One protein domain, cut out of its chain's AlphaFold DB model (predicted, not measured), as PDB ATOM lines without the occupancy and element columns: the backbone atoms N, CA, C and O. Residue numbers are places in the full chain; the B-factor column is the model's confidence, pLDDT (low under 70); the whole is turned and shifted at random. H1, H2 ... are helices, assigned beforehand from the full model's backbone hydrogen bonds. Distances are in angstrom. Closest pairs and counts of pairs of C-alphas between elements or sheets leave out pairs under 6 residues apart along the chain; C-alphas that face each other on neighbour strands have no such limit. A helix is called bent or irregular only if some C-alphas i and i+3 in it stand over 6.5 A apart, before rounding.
ATOM      1  N   VAL A   2      29.237 -24.695  42.681       98.31
ATOM      2  CA  VAL A   2      29.570 -25.799  43.628       98.31
ATOM      3  C   VAL A   2      29.148 -25.478  45.071       98.31
ATOM      4  O   VAL A   2      28.475 -26.287  45.699       98.31
ATOM      5  N   LEU A   3      29.444 -24.264  45.556       98.75
ATOM      6  CA  LEU A   3      29.004 -23.805  46.880       98.75
ATOM      7  C   LEU A   3      27.472 -23.822  47.029       98.75
ATOM      8  O   LEU A   3      26.957 -24.261  48.051       98.75
ATOM      9  N   LEU A   4      26.741 -23.407  45.988       98.62
ATOM     10  CA  LEU A   4      25.279 -23.452  45.974       98.62
ATOM     11  C   LEU A   4      24.762 -24.896  46.074       98.62
ATOM     12  O   LEU A   4      23.861 -25.166  46.860       98.62
ATOM     13  N   ALA A   5      25.356 -25.833  45.329       98.44
ATOM     14  CA  ALA A   5      24.995 -27.246  45.401       98.44
ATOM     15  C   ALA A   5      25.259 -27.835  46.799       98.44
ATOM     16  O   ALA A   5      24.408 -28.549  47.328       98.44
ATOM     17  N   ALA A   6      26.392 -27.490  47.421       98.62
ATOM     18  CA  ALA A   6      26.711 -27.890  48.791       98.62
ATOM     19  C   ALA A   6      25.700 -27.322  49.806       98.62
ATOM     20  O   ALA A   6      25.184 -28.058  50.647       98.62
ATOM     21  N   ALA A   7      25.326 -26.046  49.667       98.44
ATOM     22  CA  ALA A   7      24.294 -25.417  50.488       98.44
ATOM     23  C   ALA A   7      22.915 -26.080  50.314       98.44
ATOM     24  O   ALA A   7      22.211 -26.322  51.293       98.44
ATOM     25  N   CYS A   8      22.529 -26.428  49.083       98.00
ATOM     26  CA  CYS A   8      21.303 -27.181  48.814       98.00
ATOM     27  C   CYS A   8      21.338 -28.583  49.442       98.00
ATOM     28  O   CYS A   8      20.342 -29.006  50.029       98.00
ATOM     29  N   ALA A   9      22.473 -29.284  49.369       98.38
ATOM     30  CA  ALA A   9      22.656 -30.582  50.017       98.38
ATOM     31  C   ALA A   9      22.519 -30.470  51.547       98.38
ATOM     32  O   ALA A   9      21.792 -31.256  52.155       98.38
ATOM     33  N   ALA A  10      23.123 -29.444  52.153       98.31
ATOM     34  CA  ALA A  10      22.981 -29.153  53.577       98.31
ATOM     35  C   ALA A  10      21.518 -28.864  53.971       98.31
ATOM     36  O   ALA A  10      21.009 -29.464  54.916       98.31
ATOM     37  N   LYS A  11      20.799 -28.030  53.204       97.81
ATOM     38  CA  LYS A  11      19.358 -27.760  53.410       97.81
ATOM     39  C   LYS A  11      18.493 -29.021  53.316       97.81
ATOM     40  O   LYS A  11      17.471 -29.112  53.988       97.81
ATOM     41  N   ALA A  12      18.897 -29.984  52.490       97.81
ATOM     42  CA  ALA A  12      18.227 -31.272  52.348       97.81
ATOM     43  C   ALA A  12      18.612 -32.297  53.435       97.81
ATOM     44  O   ALA A  12      18.079 -33.405  53.430       97.81
ATOM     45  N   GLY A  13      19.516 -31.952  54.362       97.75
ATOM     46  CA  GLY A  13      19.989 -32.854  55.415       97.75
ATOM     47  C   GLY A  13      20.915 -33.964  54.912       97.75
ATOM     48  O   GLY A  13      20.967 -35.031  55.518       97.75
ATOM     49  N   VAL A  14      21.608 -33.747  53.790       98.38
ATOM     50  CA  VAL A  14      22.590 -34.698  53.252       98.38
ATOM     51  C   VAL A  14      23.905 -34.571  54.024       98.38
ATOM     52  O   VAL A  14      24.491 -33.486  54.082       98.38
ATOM     53  N   ASP A  15      24.386 -35.690  54.572       97.56
ATOM     54  CA  ASP A  15      25.672 -35.775  55.273       97.56
ATOM     55  C   ASP A  15      26.823 -35.244  54.396       97.56
ATOM     56  O   ASP A  15      26.938 -35.601  53.220       97.56
ATOM     57  N   GLY A  16      27.687 -34.397  54.961       97.62
ATOM     58  CA  GLY A  16      28.819 -33.793  54.248       97.62
ATOM     59  C   GLY A  16      28.509 -32.472  53.531       97.62
ATOM     60  O   GLY A  16      29.429 -31.826  53.031       97.62
ATOM     61  N   GLY A  17      27.239 -32.050  53.444       98.06
ATOM     62  CA  GLY A  17      26.860 -30.825  52.728       98.06
ATOM     63  C   GLY A  17      27.446 -29.547  53.343       98.06
ATOM     64  O   GLY A  17      27.921 -28.673  52.617       98.06
ATOM     65  N   VAL A  18      27.455 -29.451  54.676       98.25
ATOM     66  CA  VAL A  18      28.017 -28.301  55.409       98.25
ATOM     67  C   VAL A  18      29.540 -28.280  55.279       98.25
ATOM     68  O   VAL A  18      30.131 -27.235  55.014       98.25
ATOM     69  N   GLU A  19      30.175 -29.442  55.402       98.44
ATOM     70  CA  GLU A  19      31.619 -29.613  55.272       98.44
ATOM     71  C   GLU A  19      32.098 -29.229  53.869       98.44
ATOM     72  O   GLU A  19      33.057 -28.469  53.735       98.44
ATOM     73  N   LEU A  20      31.391 -29.672  52.824       98.56
ATOM     74  CA  LEU A  20      31.703 -29.309  51.442       98.56
ATOM     75  C   LEU A  20      31.514 -27.807  51.185       98.56
ATOM     76  O   LEU A  20      32.295 -27.210  50.440       98.56
ATOM     77  N   ALA A  21      30.503 -27.176  51.791       98.56
ATOM     78  CA  ALA A  21      30.305 -25.730  51.686       98.56
ATOM     79  C   ALA A  21      31.469 -24.957  52.330       98.56
ATOM     80  O   ALA A  21      31.962 -23.988  51.746       98.56
ATOM     81  N   ALA A  22      31.950 -25.407  53.493       98.62
ATOM     82  CA  ALA A  22      33.115 -24.832  54.157       98.62
ATOM     83  C   ALA A  22      34.405 -25.032  53.340       98.62
ATOM     84  O   ALA A  22      35.107 -24.058  53.083       98.62
ATOM     85  N   GLU A  23      34.674 -26.249  52.854       98.62
ATOM     86  CA  GLU A  23      35.844 -26.552  52.014       98.62
ATOM     87  C   GLU A  23      35.849 -25.714  50.727       98.62
ATOM     88  O   GLU A  23      36.870 -25.140  50.341       98.62
ATOM     89  N   THR A  24      34.687 -25.596  50.078       98.69
ATOM     90  CA  THR A  24      34.542 -24.795  48.858       98.69
ATOM     91  C   THR A  24      34.812 -23.318  49.138       98.69
ATOM     92  O   THR A  24      35.501 -22.666  48.353       98.69
ATOM     93  N   TYR A  25      34.296 -22.782  50.248       98.69
ATOM     94  CA  TYR A  25      34.569 -21.408  50.666       98.69
ATOM     95  C   TYR A  25      36.065 -21.180  50.896       98.69
ATOM     96  O   TYR A  25      36.630 -20.249  50.330       98.69
ATOM     97  N   ASP A  26      36.736 -22.056  51.644       98.56
ATOM     98  CA  ASP A  26      38.160 -21.902  51.958       98.56
ATOM     99  C   ASP A  26      39.042 -21.959  50.695       98.56
ATOM    100  O   ASP A  26      40.018 -21.210  50.572       98.56
ATOM    101  N   LEU A  27      38.677 -22.790  49.710       98.19
ATOM    102  CA  LEU A  27      39.337 -22.807  48.402       98.19
ATOM    103  C   LEU A  27      39.176 -21.468  47.668       98.19
ATOM    104  O   LEU A  27      40.155 -20.945  47.127       98.19
ATOM    105  N   LEU A  28      37.960 -20.913  47.654       98.19
ATOM    106  CA  LEU A  28      37.665 -19.622  47.031       98.19
ATOM    107  C   LEU A  28      38.454 -18.491  47.696       98.19
ATOM    108  O   LEU A  28      39.092 -17.708  46.993       98.19
ATOM    109  N   GLU A  29      38.489 -18.452  49.028       97.94
ATOM    110  CA  GLU A  29      39.268 -17.472  49.793       97.94
ATOM    111  C   GLU A  29      40.767 -17.567  49.521       97.94
ATOM    112  O   GLU A  29      41.465 -16.558  49.479       97.94
ATOM    113  N   THR A  30      41.272 -18.783  49.322       97.38
ATOM    114  CA  THR A  30      42.703 -19.011  49.111       97.38
ATOM    115  C   THR A  30      43.146 -18.677  47.687       97.38
ATOM    116  O   THR A  30      44.299 -18.300  47.478       97.38
ATOM    117  N   ARG A  31      42.281 -18.892  46.689       96.81
ATOM    118  CA  ARG A  31      42.681 -18.887  45.270       96.81
ATOM    119  C   ARG A  31      42.061 -17.772  44.447       96.81
ATOM    120  O   ARG A  31      42.738 -17.241  43.576       96.81
ATOM    121  N   PHE A  32      40.800 -17.447  44.699       98.12
ATOM    122  CA  PHE A  32      40.028 -16.548  43.845       98.12
ATOM    123  C   PHE A  32      39.797 -15.182  44.485       98.12
ATOM    124  O   PHE A  32      39.626 -14.208  43.760       98.12
ATOM    125  N   TRP A  33      39.776 -15.094  45.815       98.50
ATOM    126  CA  TRP A  33      39.502 -13.844  46.514       98.50
ATOM    127  C   TRP A  33      40.621 -12.814  46.343       98.50
ATOM    128  O   TRP A  33      41.787 -13.083  46.635       98.50
ATOM    129  N   GLU A  34      40.247 -11.604  45.932       98.25
ATOM    130  CA  GLU A  34      41.141 -10.460  45.803       98.25
ATOM    131  C   GLU A  34      40.857  -9.463  46.936       98.25
ATOM    132  O   GLU A  34      39.893  -8.697  46.852       98.25
ATOM    133  N   PRO A  35      41.664  -9.435  48.013       97.62
ATOM    134  CA  PRO A  35      41.336  -8.670  49.218       97.62
ATOM    135  C   PRO A  35      41.271  -7.156  48.984       97.62
ATOM    136  O   PRO A  35      40.427  -6.496  49.586       97.62
ATOM    137  N   ASP A  36      42.110  -6.619  48.093       97.38
ATOM    138  CA  ASP A  36      42.130  -5.187  47.772       97.38
ATOM    139  C   ASP A  36      40.912  -4.767  46.933       97.38
ATOM    140  O   ASP A  36      40.354  -3.688  47.134       97.38
ATOM    141  N   ALA A  37      40.473  -5.626  46.006       98.00
ATOM    142  CA  ALA A  37      39.296  -5.376  45.175       98.00
ATOM    143  C   ALA A  37      37.976  -5.686  45.898       98.00
ATOM    144  O   ALA A  37      36.930  -5.126  45.550       98.00
ATOM    145  N   GLN A  38      38.045  -6.565  46.903       98.62
ATOM    146  CA  GLN A  38      36.915  -7.135  47.630       98.62
ATOM    147  C   GLN A  38      35.943  -7.902  46.722       98.62
ATOM    148  O   GLN A  38      34.726  -7.864  46.915       98.62
ATOM    149  N   LEU A  39      36.494  -8.598  45.730       98.75
ATOM    150  CA  LEU A  39      35.778  -9.381  44.724       98.75
ATOM    151  C   LEU A  39      36.568 -10.660  44.402       98.75
ATOM    152  O   LEU A  39      37.734 -10.795  44.774       98.75
ATOM    153  N   TYR A  40      35.933 -11.615  43.728       98.75
ATOM    154  CA  TYR A  40      36.587 -12.828  43.239       98.75
ATOM    155  C   TYR A  40      37.062 -12.650  41.793       98.75
ATOM    156  O   TYR A  40      36.326 -12.118  40.954       98.75
ATOM    157  N   SER A  41      38.268 -13.138  41.494       98.19
ATOM    158  CA  SER A  41      38.751 -13.310  40.122       98.19
ATOM    159  C   SER A  41      37.920 -14.358  39.369       98.19
ATOM    160  O   SER A  41      37.287 -15.223  39.974       98.19
ATOM    161  N   ASP A  42      37.884 -14.256  38.039       97.19
ATOM    162  CA  ASP A  42      36.955 -15.037  37.210       97.19
ATOM    163  C   ASP A  42      37.451 -16.465  36.943       97.19
ATOM    164  O   ASP A  42      36.694 -17.429  37.055       97.19
ATOM    165  N   LEU A  43      38.732 -16.607  36.583       95.81
ATOM    166  CA  LEU A  43      39.278 -17.868  36.095       95.81
ATOM    167  C   LEU A  43      40.755 -18.036  36.459       95.81
ATOM    168  O   LEU A  43      41.555 -17.105  36.381       95.81
ATOM    169  N   ILE A  44      41.115 -19.271  36.800       96.44
ATOM    170  CA  ILE A  44      42.495 -19.740  36.941       96.44
ATOM    171  C   ILE A  44      42.664 -20.930  36.000       96.44
ATOM    172  O   ILE A  44      41.785 -21.795  35.933       96.44
ATOM    173  N   ALA A  45      43.764 -20.970  35.248       94.19
ATOM    174  CA  ALA A  45      43.983 -22.007  34.249       94.19
ATOM    175  C   ALA A  45      44.010 -23.410  34.878       94.19
ATOM    176  O   ALA A  45      44.638 -23.662  35.910       94.19
ATOM    177  N   ALA A  46      43.342 -24.359  34.221       91.12
ATOM    178  CA  ALA A  46      43.310 -25.739  34.681       91.12
ATOM    179  C   ALA A  46      44.729 -26.330  34.741       91.12
ATOM    180  O   ALA A  46      45.464 -26.326  33.755       91.12
ATOM    181  N   GLY A  47      45.095 -26.873  35.903       92.94
ATOM    182  CA  GLY A  47      46.406 -27.484  36.132       92.94
ATOM    183  C   GLY A  47      47.512 -26.517  36.564       92.94
ATOM    184  O   GLY A  47      48.571 -26.996  36.966       92.94
ATOM    185  N   ASP A  48      47.275 -25.201  36.564       94.88
ATOM    186  CA  ASP A  48      48.221 -24.208  37.085       94.88
ATOM    187  C   ASP A  48      47.513 -23.145  37.933       94.88
ATOM    188  O   ASP A  48      46.987 -22.152  37.433       94.88
ATOM    189  N   TRP A  49      47.561 -23.330  39.255       93.62
ATOM    190  CA  TRP A  49      46.942 -22.430  40.231       93.62
ATOM    191  C   TRP A  49      47.530 -21.013  40.276       93.62
ATOM    192  O   TRP A  49      46.979 -20.171  40.981       93.62
ATOM    193  N   ASN A  50      48.640 -20.745  39.582       93.25
ATOM    194  CA  ASN A  50      49.247 -19.414  39.531       93.25
ATOM    195  C   ASN A  50      48.899 -18.654  38.244       93.25
ATOM    196  O   ASN A  50      49.119 -17.446  38.172       93.25
ATOM    197  N   ALA A  51      48.358 -19.338  37.235       95.31
ATOM    198  CA  ALA A  51      47.964 -18.741  35.968       95.31
ATOM    199  C   ALA A  51      46.539 -18.170  36.066       95.31
ATOM    200  O   ALA A  51      45.584 -18.729  35.526       95.31
ATOM    201  N   VAL A  52      46.404 -17.068  36.806       96.62
ATOM    202  CA  VAL A  52      45.146 -16.315  36.929       96.62
ATOM    203  C   VAL A  52      44.887 -15.552  35.630       96.62
ATOM    204  O   VAL A  52      45.752 -14.812  35.159       96.62
ATOM    205  N   ASP A  53      43.699 -15.720  35.054       96.69
ATOM    206  CA  ASP A  53      43.280 -14.988  33.859       96.69
ATOM    207  C   ASP A  53      43.165 -13.481  34.172       96.69
ATOM    208  O   ASP A  53      42.708 -13.116  35.262       96.69
ATOM    209  N   PRO A  54      43.591 -12.570  33.276       97.06
ATOM    210  CA  PRO A  54      43.497 -11.132  33.526       97.06
ATOM    211  C   PRO A  54      42.058 -10.591  33.536       97.06
ATOM    212  O   PRO A  54      41.847  -9.493  34.055       97.06
ATOM    213  N   TYR A  55      41.080 -11.320  32.991       97.81
ATOM    214  CA  TYR A  55      39.677 -10.912  32.962       97.81
ATOM    215  C   TYR A  55      39.042 -10.900  34.357       97.81
ATOM    216  O   TYR A  55      39.267 -11.785  35.190       97.81
ATOM    217  N   ARG A  56      38.197  -9.901  34.610       98.56
ATOM    218  CA  ARG A  56      37.330  -9.815  35.787       98.56
ATOM    219  C   ARG A  56      35.886  -9.665  35.320       98.56
ATOM    220  O   ARG A  56      35.617  -8.965  34.347       98.56
ATOM    221  N   GLY A  57      34.962 -10.337  35.999       98.12
ATOM    222  CA  GLY A  57      33.562 -10.396  35.588       98.12
ATOM    223  C   GLY A  57      32.601 -10.242  36.756       98.12
ATOM    224  O   GLY A  57      32.815 -10.815  37.830       98.12
ATOM    225  N   GLN A  58      31.507  -9.509  36.534       98.44
ATOM    226  CA  GLN A  58      30.433  -9.418  37.528       98.44
ATOM    227  C   GLN A  58      29.708 -10.764  37.691       98.44
ATOM    228  O   GLN A  58      29.383 -11.140  38.811       98.44
ATOM    229  N   ASN A  59      29.541 -11.526  36.602       97.81
ATOM    230  CA  ASN A  59      28.707 -12.732  36.557       97.81
ATOM    231  C   ASN A  59      29.125 -13.790  37.603       97.81
ATOM    232  O   ASN A  59      28.313 -14.258  38.405       97.81
ATOM    233  N   ALA A  60      30.425 -14.098  37.696       97.81
ATOM    234  CA  ALA A  60      30.936 -15.013  38.717       97.81
ATOM    235  C   ALA A  60      30.668 -14.509  40.151       97.81
ATOM    236  O   ALA A  60      30.358 -15.301  41.041       97.81
ATOM    237  N   ASN A  61      30.743 -13.194  40.373       98.81
ATOM    238  CA  ASN A  61      30.502 -12.562  41.671       98.81
ATOM    239  C   ASN A  61      29.003 -12.486  42.020       98.81
ATOM    240  O   ASN A  61      28.651 -12.646  43.187       98.81
ATOM    241  N   MET A  62      28.123 -12.328  41.031       98.88
ATOM    242  CA  MET A  62      26.667 -12.415  41.185       98.88
ATOM    243  C   MET A  62      26.244 -13.804  41.662       98.88
ATOM    244  O   MET A  62      25.653 -13.935  42.737       98.88
ATOM    245  N   HIS A  63      26.651 -14.861  40.954       98.69
ATOM    246  CA  HIS A  63      26.367 -16.233  41.387       98.69
ATOM    247  C   HIS A  63      27.114 -16.627  42.667       98.69
ATOM    248  O   HIS A  63      26.704 -17.556  43.369       98.69
ATOM    249  N   MET A  64      28.208 -15.939  43.009       98.88
ATOM    250  CA  MET A  64      28.822 -16.095  44.323       98.88
ATOM    251  C   MET A  64      27.957 -15.471  45.419       98.88
ATOM    252  O   MET A  64      27.749 -16.116  46.441       98.88
ATOM    253  N   CYS A  65      27.399 -14.275  45.213       98.94
ATOM    254  CA  CYS A  65      26.448 -13.663  46.145       98.94
ATOM    255  C   CYS A  65      25.241 -14.585  46.390       98.94
ATOM    256  O   CYS A  65      24.917 -14.889  47.538       98.94
ATOM    257  N   GLU A  66      24.658 -15.127  45.321       98.88
ATOM    258  CA  GLU A  66      23.588 -16.128  45.389       98.88
ATOM    259  C   GLU A  66      23.987 -17.368  46.209       98.88
ATOM    260  O   GLU A  66      23.278 -17.781  47.134       98.88
ATOM    261  N   ALA A  67      25.149 -17.959  45.911       98.88
ATOM    262  CA  ALA A  67      25.635 -19.138  46.618       98.88
ATOM    263  C   ALA A  67      25.904 -18.859  48.105       98.88
ATOM    264  O   ALA A  67      25.607 -19.704  48.948       98.88
ATOM    265  N   MET A  68      26.428 -17.677  48.428       98.88
ATOM    266  CA  MET A  68      26.699 -17.234  49.795       98.88
ATOM    267  C   MET A  68      25.401 -17.010  50.583       98.88
ATOM    268  O   MET A  68      25.297 -17.463  51.720       98.88
ATOM    269  N   LEU A  69      24.370 -16.408  49.980       98.88
ATOM    270  CA  LEU A  69      23.041 -16.314  50.600       98.88
ATOM    271  C   LEU A  69      22.462 -17.705  50.884       98.88
ATOM    272  O   LEU A  69      21.984 -17.970  51.986       98.88
ATOM    273  N   SER A  70      22.567 -18.632  49.928       98.69
ATOM    274  CA  SER A  70      22.083 -20.001  50.126       98.69
ATOM    275  C   SER A  70      22.864 -20.752  51.211       98.69
ATOM    276  O   SER A  70      22.254 -21.472  52.004       98.69
ATOM    277  N   ALA A  71      24.187 -20.568  51.282       98.81
ATOM    278  CA  ALA A  71      25.036 -21.145  52.324       98.81
ATOM    279  C   ALA A  71      24.700 -20.573  53.707       98.81
ATOM    280  O   ALA A  71      24.535 -21.340  54.653       98.81
ATOM    281  N   PHE A  72      24.493 -19.256  53.814       98.88
ATOM    282  CA  PHE A  72      24.015 -18.623  55.043       98.88
ATOM    283  C   PHE A  72      22.682 -19.220  55.505       98.88
ATOM    284  O   PHE A  72      22.542 -19.594  56.664       98.88
ATOM    285  N   GLU A  73      21.713 -19.375  54.605       98.31
ATOM    286  CA  GLU A  73      20.427 -19.997  54.936       98.31
ATOM    287  C   GLU A  73      20.551 -21.468  55.357       98.31
ATOM    288  O   GLU A  73      19.694 -21.968  56.084       98.31
ATOM    289  N   ALA A  74      21.577 -22.174  54.877       98.31
ATOM    290  CA  ALA A  74      21.814 -23.576  55.199       98.31
ATOM    291  C   ALA A  74      22.504 -23.764  56.559       98.31
ATOM    292  O   ALA A  74      22.203 -24.727  57.261       98.31
ATOM    293  N   THR A  75      23.435 -22.874  56.922       98.06
ATOM    294  CA  THR A  75      24.325 -23.070  58.081       98.06
ATOM    295  C   THR A  75      24.141 -22.047  59.201       98.06
ATOM    296  O   THR A  75      24.517 -22.313  60.341       98.06
ATOM    297  N   GLY A  76      23.578 -20.875  58.905       98.19
ATOM    298  CA  GLY A  76      23.484 -19.739  59.825       98.19
ATOM    299  C   GLY A  76      24.806 -18.994  60.059       98.19
ATOM    300  O   GLY A  76      24.861 -18.103  60.906       98.19
ATOM    301  N   GLU A  77      25.884 -19.330  59.343       98.56
ATOM    302  CA  GLU A  77      27.197 -18.707  59.544       98.56
ATOM    303  C   GLU A  77      27.290 -17.316  58.902       98.56
ATOM    304  O   GLU A  77      27.177 -17.162  57.684       98.56
ATOM    305  N   SER A  78      27.584 -16.291  59.711       98.50
ATOM    306  CA  SER A  78      27.576 -14.890  59.262       98.50
ATOM    307  C   SER A  78      28.585 -14.580  58.157       98.50
ATOM    308  O   SER A  78      28.312 -13.713  57.335       98.50
ATOM    309  N   ARG A  79      29.709 -15.312  58.074       98.38
ATOM    310  CA  ARG A  79      30.743 -15.101  57.040       98.38
ATOM    311  C   ARG A  79      30.180 -15.133  55.618       98.38
ATOM    312  O   ARG A  79      30.631 -14.373  54.766       98.38
ATOM    313  N   TYR A  80      29.180 -15.982  55.377       98.88
ATOM    314  CA  TYR A  80      28.535 -16.091  54.077       98.88
ATOM    315  C   TYR A  80      27.662 -14.863  53.793       98.88
ATOM    316  O   TYR A  80      27.783 -14.252  52.735       98.88
ATOM    317  N   LEU A  81      26.852 -14.430  54.764       98.88
ATOM    318  CA  LEU A  81      26.033 -13.222  54.635       98.88
ATOM    319  C   LEU A  81      26.891 -11.957  54.472       98.88
ATOM    320  O   LEU A  81      26.594 -11.113  53.629       98.88
ATOM    321  N   ASP A  82      27.975 -11.845  55.240       98.81
ATOM    322  CA  ASP A  82      28.929 -10.739  55.153       98.81
ATOM    323  C   ASP A  82      29.601 -10.687  53.778       98.81
ATOM    324  O   ASP A  82      29.757  -9.607  53.202       98.81
ATOM    325  N   ARG A  83      29.949 -11.849  53.208       98.88
ATOM    326  CA  ARG A  83      30.496 -11.922  51.851       98.88
ATOM    327  C   ARG A  83      29.461 -11.544  50.798       98.88
ATOM    328  O   ARG A  83      29.782 -10.738  49.932       98.88
ATOM    329  N   ALA A  84      28.241 -12.077  50.875       98.94
ATOM    330  CA  ALA A  84      27.158 -11.726  49.953       98.94
ATOM    331  C   ALA A  84      26.898 -10.212  49.940       98.94
ATOM    332  O   ALA A  84      26.829  -9.599  48.875       98.94
ATOM    333  N   HIS A  85      26.838  -9.598  51.127       98.88
ATOM    334  CA  HIS A  85      26.692  -8.152  51.279       98.88
ATOM    335  C   HIS A  85      27.818  -7.371  50.607       98.88
ATOM    336  O   HIS A  85      27.550  -6.453  49.829       98.88
ATOM    337  N   LEU A  86      29.068  -7.760  50.863       98.81
ATOM    338  CA  LEU A  86      30.229  -7.096  50.288       98.81
ATOM    339  C   LEU A  86      30.213  -7.168  48.757       98.81
ATOM    340  O   LEU A  86      30.347  -6.138  48.102       98.81
ATOM    341  N   LEU A  87      29.969  -8.352  48.187       98.94
ATOM    342  CA  LEU A  87      29.867  -8.536  46.737       98.94
ATOM    343  C   LEU A  87      28.755  -7.668  46.134       98.94
ATOM    344  O   LEU A  87      28.992  -6.953  45.161       98.94
ATOM    345  N   ALA A  88      27.565  -7.682  46.741       98.94
ATOM    346  CA  ALA A  88      26.433  -6.874  46.299       98.94
ATOM    347  C   ALA A  88      26.763  -5.375  46.314       98.94
ATOM    348  O   ALA A  88      26.485  -4.677  45.342       98.94
ATOM    349  N   LYS A  89      27.406  -4.878  47.378       98.81
ATOM    350  CA  LYS A  89      27.799  -3.468  47.480       98.81
ATOM    351  C   LYS A  89      28.838  -3.086  46.423       98.81
ATOM    352  O   LYS A  89      28.678  -2.067  45.752       98.81
ATOM    353  N   ARG A  90      29.878  -3.907  46.248       98.81
ATOM    354  CA  ARG A  90      30.949  -3.650  45.274       98.81
ATOM    355  C   ARG A  90      30.414  -3.608  43.842       98.81
ATOM    356  O   ARG A  90      30.754  -2.689  43.105       98.81
ATOM    357  N   ILE A  91      29.558  -4.560  43.465       98.88
ATOM    358  CA  ILE A  91      29.004  -4.649  42.106       98.88
ATOM    359  C   ILE A  91      27.898  -3.610  41.883       98.88
ATOM    360  O   ILE A  91      28.014  -2.773  40.992       98.88
ATOM    361  N   CYS A  92      26.844  -3.628  42.703       98.88
ATOM    362  CA  CYS A  92      25.616  -2.862  42.455       98.88
ATOM    363  C   CYS A  92      25.691  -1.393  42.887       98.88
ATOM    364  O   CYS A  92      24.748  -0.644  42.638       98.88
ATOM    365  N   VAL A  93      26.765  -0.984  43.570       98.69
ATOM    366  CA  VAL A  93      26.981   0.413  43.967       98.69
ATOM    367  C   VAL A  93      28.327   0.894  43.449       98.69
ATOM    368  O   VAL A  93      28.368   1.704  42.535       98.69
ATOM    369  N   ASP A  94      29.439   0.377  43.967       98.62
ATOM    370  CA  ASP A  94      30.739   1.022  43.736       98.62
ATOM    371  C   ASP A  94      31.233   0.944  42.279       98.62
ATOM    372  O   ASP A  94      31.918   1.860  41.807       98.62
ATOM    373  N   LEU A  95      30.934  -0.157  41.581       98.75
ATOM    374  CA  LEU A  95      31.228  -0.330  40.158       98.75
ATOM    375  C   LEU A  95      30.097   0.220  39.291       98.75
ATOM    376  O   LEU A  95      30.375   1.037  38.416       98.75
ATOM    377  N   ALA A  96      28.842  -0.131  39.589       98.50
ATOM    378  CA  ALA A  96      27.687   0.348  38.833       98.50
ATOM    379  C   ALA A  96      27.581   1.885  38.785       98.50
ATOM    380  O   ALA A  96      27.273   2.447  37.740       98.50
ATOM    381  N   ASP A  97      27.915   2.606  39.861       98.25
ATOM    382  CA  ASP A  97      27.879   4.081  39.881       98.25
ATOM    383  C   ASP A  97      28.926   4.734  38.961       98.25
ATOM    384  O   ASP A  97      28.861   5.932  38.691       98.25
ATOM    385  N   LYS A  98      29.883   3.955  38.443       97.81
ATOM    386  CA  LYS A  98      30.845   4.380  37.411       97.81
ATOM    387  C   LYS A  98      30.423   3.954  35.995       97.81
ATOM    388  O   LYS A  98      31.206   4.119  35.064       97.81
ATOM    389  N   ALA A  99      29.216   3.410  35.863       96.88
ATOM    390  CA  ALA A  99      28.595   2.897  34.647       96.88
ATOM    391  C   ALA A  99      27.101   3.281  34.608       96.88
ATOM    392  O   ALA A  99      26.237   2.436  34.390       96.88
ATOM    393  N   ASP A 100      26.808   4.554  34.899       94.12
ATOM    394  CA  ASP A 100      25.459   5.148  34.910       94.12
ATOM    395  C   ASP A 100      24.458   4.485  35.873       94.12
ATOM    396  O   ASP A 100      23.247   4.544  35.687       94.12
ATOM    397  N   GLY A 101      24.967   3.871  36.942       96.69
ATOM    398  CA  GLY A 101      24.166   3.151  37.928       96.69
ATOM    399  C   GLY A 101      23.823   1.715  37.522       96.69
ATOM    400  O   GLY A 101      23.113   1.035  38.271       96.69
ATOM    401  N   LEU A 102      24.357   1.240  36.392       97.94
ATOM    402  CA  LEU A 102      24.063  -0.056  35.786       97.94
ATOM    403  C   LEU A 102      25.226  -1.038  35.937       97.94
ATOM    404  O   LEU A 102      26.396  -0.663  35.959       97.94
ATOM    405  N   VAL A 103      24.909  -2.330  36.018       98.56
ATOM    406  CA  VAL A 103      25.916  -3.382  36.198       98.56
ATOM    407  C   VAL A 103      26.564  -3.718  34.854       98.56
ATOM    408  O   VAL A 103      25.959  -4.366  34.009       98.56
ATOM    409  N   TRP A 104      27.808  -3.296  34.640       98.56
ATOM    410  CA  TRP A 104      28.582  -3.728  33.474       98.56
ATOM    411  C   TRP A 104      29.161  -5.134  33.683       98.56
ATOM    412  O   TRP A 104      29.489  -5.516  34.810       98.56
ATOM    413  N   GLU A 105      29.317  -5.907  32.609       98.31
ATOM    414  CA  GLU A 105      29.760  -7.304  32.705       98.31
ATOM    415  C   GLU A 105      31.272  -7.467  32.890       98.31
ATOM    416  O   GLU A 105      31.712  -8.364  33.618       98.31
ATOM    417  N   HIS A 106      32.064  -6.621  32.224       98.50
ATOM    418  CA  HIS A 106      33.468  -6.905  31.921       98.50
ATOM    419  C   HIS A 106      34.429  -5.881  32.514       98.50
ATOM    420  O   HIS A 106      34.311  -4.676  32.289       98.50
ATOM    421  N   TYR A 107      35.448  -6.365  33.214       98.69
ATOM    422  CA  TYR A 107      36.425  -5.524  33.886       98.69
ATOM    423  C   TYR A 107      37.845  -6.011  33.608       98.69
ATOM    424  O   TYR A 107      38.107  -7.197  33.375       98.69
ATOM    425  N   ARG A 108      38.786  -5.069  33.653       98.44
ATOM    426  CA  ARG A 108      40.222  -5.349  33.619       98.44
ATOM    427  C   ARG A 108      40.667  -5.933  34.961       98.44
ATOM    428  O   ARG A 108      39.931  -5.901  35.943       98.44
ATOM    429  N   THR A 109      41.905  -6.416  35.026       98.00
ATOM    430  CA  THR A 109      42.508  -6.974  36.251       98.00
ATOM    431  C   THR A 109      42.426  -6.029  37.459       98.00
ATOM    432  O   THR A 109      42.324  -6.490  38.587       98.00
ATOM    433  N   ASP A 110      42.445  -4.713  37.235       97.81
ATOM    434  CA  ASP A 110      42.339  -3.684  38.278       97.81
ATOM    435  C   ASP A 110      40.891  -3.254  38.591       97.81
ATOM    436  O   ASP A 110      40.675  -2.251  39.272       97.81
ATOM    437  N   TRP A 111      39.899  -3.998  38.088       98.44
ATOM    438  CA  TRP A 111      38.466  -3.715  38.207       98.44
ATOM    439  C   TRP A 111      38.006  -2.391  37.578       98.44
ATOM    440  O   TRP A 111      36.907  -1.907  37.858       98.44
ATOM    441  N   THR A 112      38.801  -1.802  36.681       98.44
ATOM    442  CA  THR A 112      38.294  -0.767  35.775       98.44
ATOM    443  C   THR A 112      37.422  -1.393  34.687       98.44
ATOM    444  O   THR A 112      37.656  -2.523  34.257       98.44
ATOM    445  N   HIS A 113      36.397  -0.665  34.250       98.50
ATOM    446  CA  HIS A 113      35.473  -1.120  33.214       98.50
ATOM    447  C   HIS A 113      36.217  -1.374  31.899       98.50
ATOM    448  O   HIS A 113      36.980  -0.522  31.432       98.50
ATOM    449  N   ASP A 114      35.984  -2.538  31.294       98.25
ATOM    450  CA  ASP A 114      36.457  -2.848  29.950       98.25
ATOM    451  C   ASP A 114      35.312  -2.686  28.944       98.25
ATOM    452  O   ASP A 114      34.527  -3.603  28.706       98.25
ATOM    453  N   TRP A 115      35.203  -1.481  28.385       97.50
ATOM    454  CA  TRP A 115      34.130  -1.072  27.470       97.50
ATOM    455  C   TRP A 115      34.242  -1.643  26.054       97.50
ATOM    456  O   TRP A 115      33.353  -1.410  25.235       97.50
ATOM    457  N   ASP A 116      35.328  -2.358  25.752       97.06
ATOM    458  CA  ASP A 116      35.586  -2.933  24.429       97.06
ATOM    459  C   ASP A 116      35.688  -4.469  24.463       97.06
ATOM    460  O   ASP A 116      35.891  -5.101  23.424       97.06
ATOM    461  N   TYR A 117      35.519  -5.094  25.636       96.69
ATOM    462  CA  TYR A 117      35.584  -6.549  25.772       96.69
ATOM    463  C   TYR A 117      34.501  -7.226  24.919       96.69
ATOM    464  O   TYR A 117      33.321  -6.925  25.063       96.69
ATOM    465  N   ASN A 118      34.910  -8.128  24.020       95.75
ATOM    466  CA  ASN A 118      34.041  -8.829  23.064       95.75
ATOM    467  C   ASN A 118      33.157  -7.930  22.182       95.75
ATOM    468  O   ASN A 118      32.183  -8.400  21.603       95.75
TER     469      ASN A 118
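Overview. This is residues 2 to 118 of the 281 residues of the protein "AGE family epimerase/isomerase" of Caldilineaceae bacterium SB0670_bin_27 (UniProt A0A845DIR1). Three helices stand in a row, H1, H3 and H4, with H3 between the other two, and H2 packs on H1 beside the H1 end of that row. The tight turns from H1 to H2 and from H3 to H4 lie toward one end of the helices; at the other end, two long stretches with no named element, residues 32 to 57 and residues 99 to 118, are tied together by a short pairing, and the first of them makes a wide loop around residues 43 to 52. The printed part has 117 residues with four named helices, in the order H1 H2 H3 H4, and no named strand; the class is all helix. The whole is compact, with a radius of gyration of the C-alphas of 14.9 A, and spans 46 by 35 by 24 A.

Arrangement. H1, residues 2 to 11, touches H2, residues 17 to 31, at a shallow tilt of 24 degrees, opposite ways; their closest C-alphas, of Ala 10 and Gly 17, are 4.3 A apart. H1 also touches H3, residues 58 to 75, at a shallow tilt of 21 degrees, the same way, with the C-alphas of Leu 4 and Ala 67 closest at 4.4 A. H2 and H3 only just touch, with 3 pairs of C-alphas within 8 A, through residues 18 to 21 and 71 to 75 alone; the closest C-alphas, of Val 18 and Thr 75, are 6.9 A apart. Their tilt of 36 degrees is only just steep, and they run opposite ways. H1, H2 and H3 form an up-and-down bundle, each helix running against the one before it. H3 is the hub, touching three helices. It also touches H4, residues 78 to 98, at a shallow tilt of 24 degrees, opposite ways, with the C-alphas of Cys 65 and Ala 84 closest at 4.3 A. H1 and H2, H2 and H3, and H3 and H4 are helical hairpins. H4 is apart from H1 and from H2. Every O i to N i+4 pair is within hydrogen-bond range in H1, H2 and H3, and 14 of 17 are in H4.

Along the chain. H1 begins at C-alpha 2 (29.570, -25.799, 43.628) and is 14.3 A long; H2 measures 21.2 A. H3 is 25.4 A long and starts at C-alpha 58 (30.433, -9.418, 37.528). H4 measures 29.3 A and ends at C-alpha 98 (30.845, 4.380, 37.411); it is irregular, but only just, with C-alphas 92 and 95 6.6 A apart.

Size, cuts and confidence. The two C-alphas farthest apart, of Asp 15 and Asp 116, are 46.1 A apart. The link from H2 to H3, 26 residues, is long. Residues 33 to 34 pair antiparallel with 39 to 40, and residues 56 to 57 with 106 to 107. The printed part has no cut, its mean pLDDT is 97.9, and no printed residue is under 70.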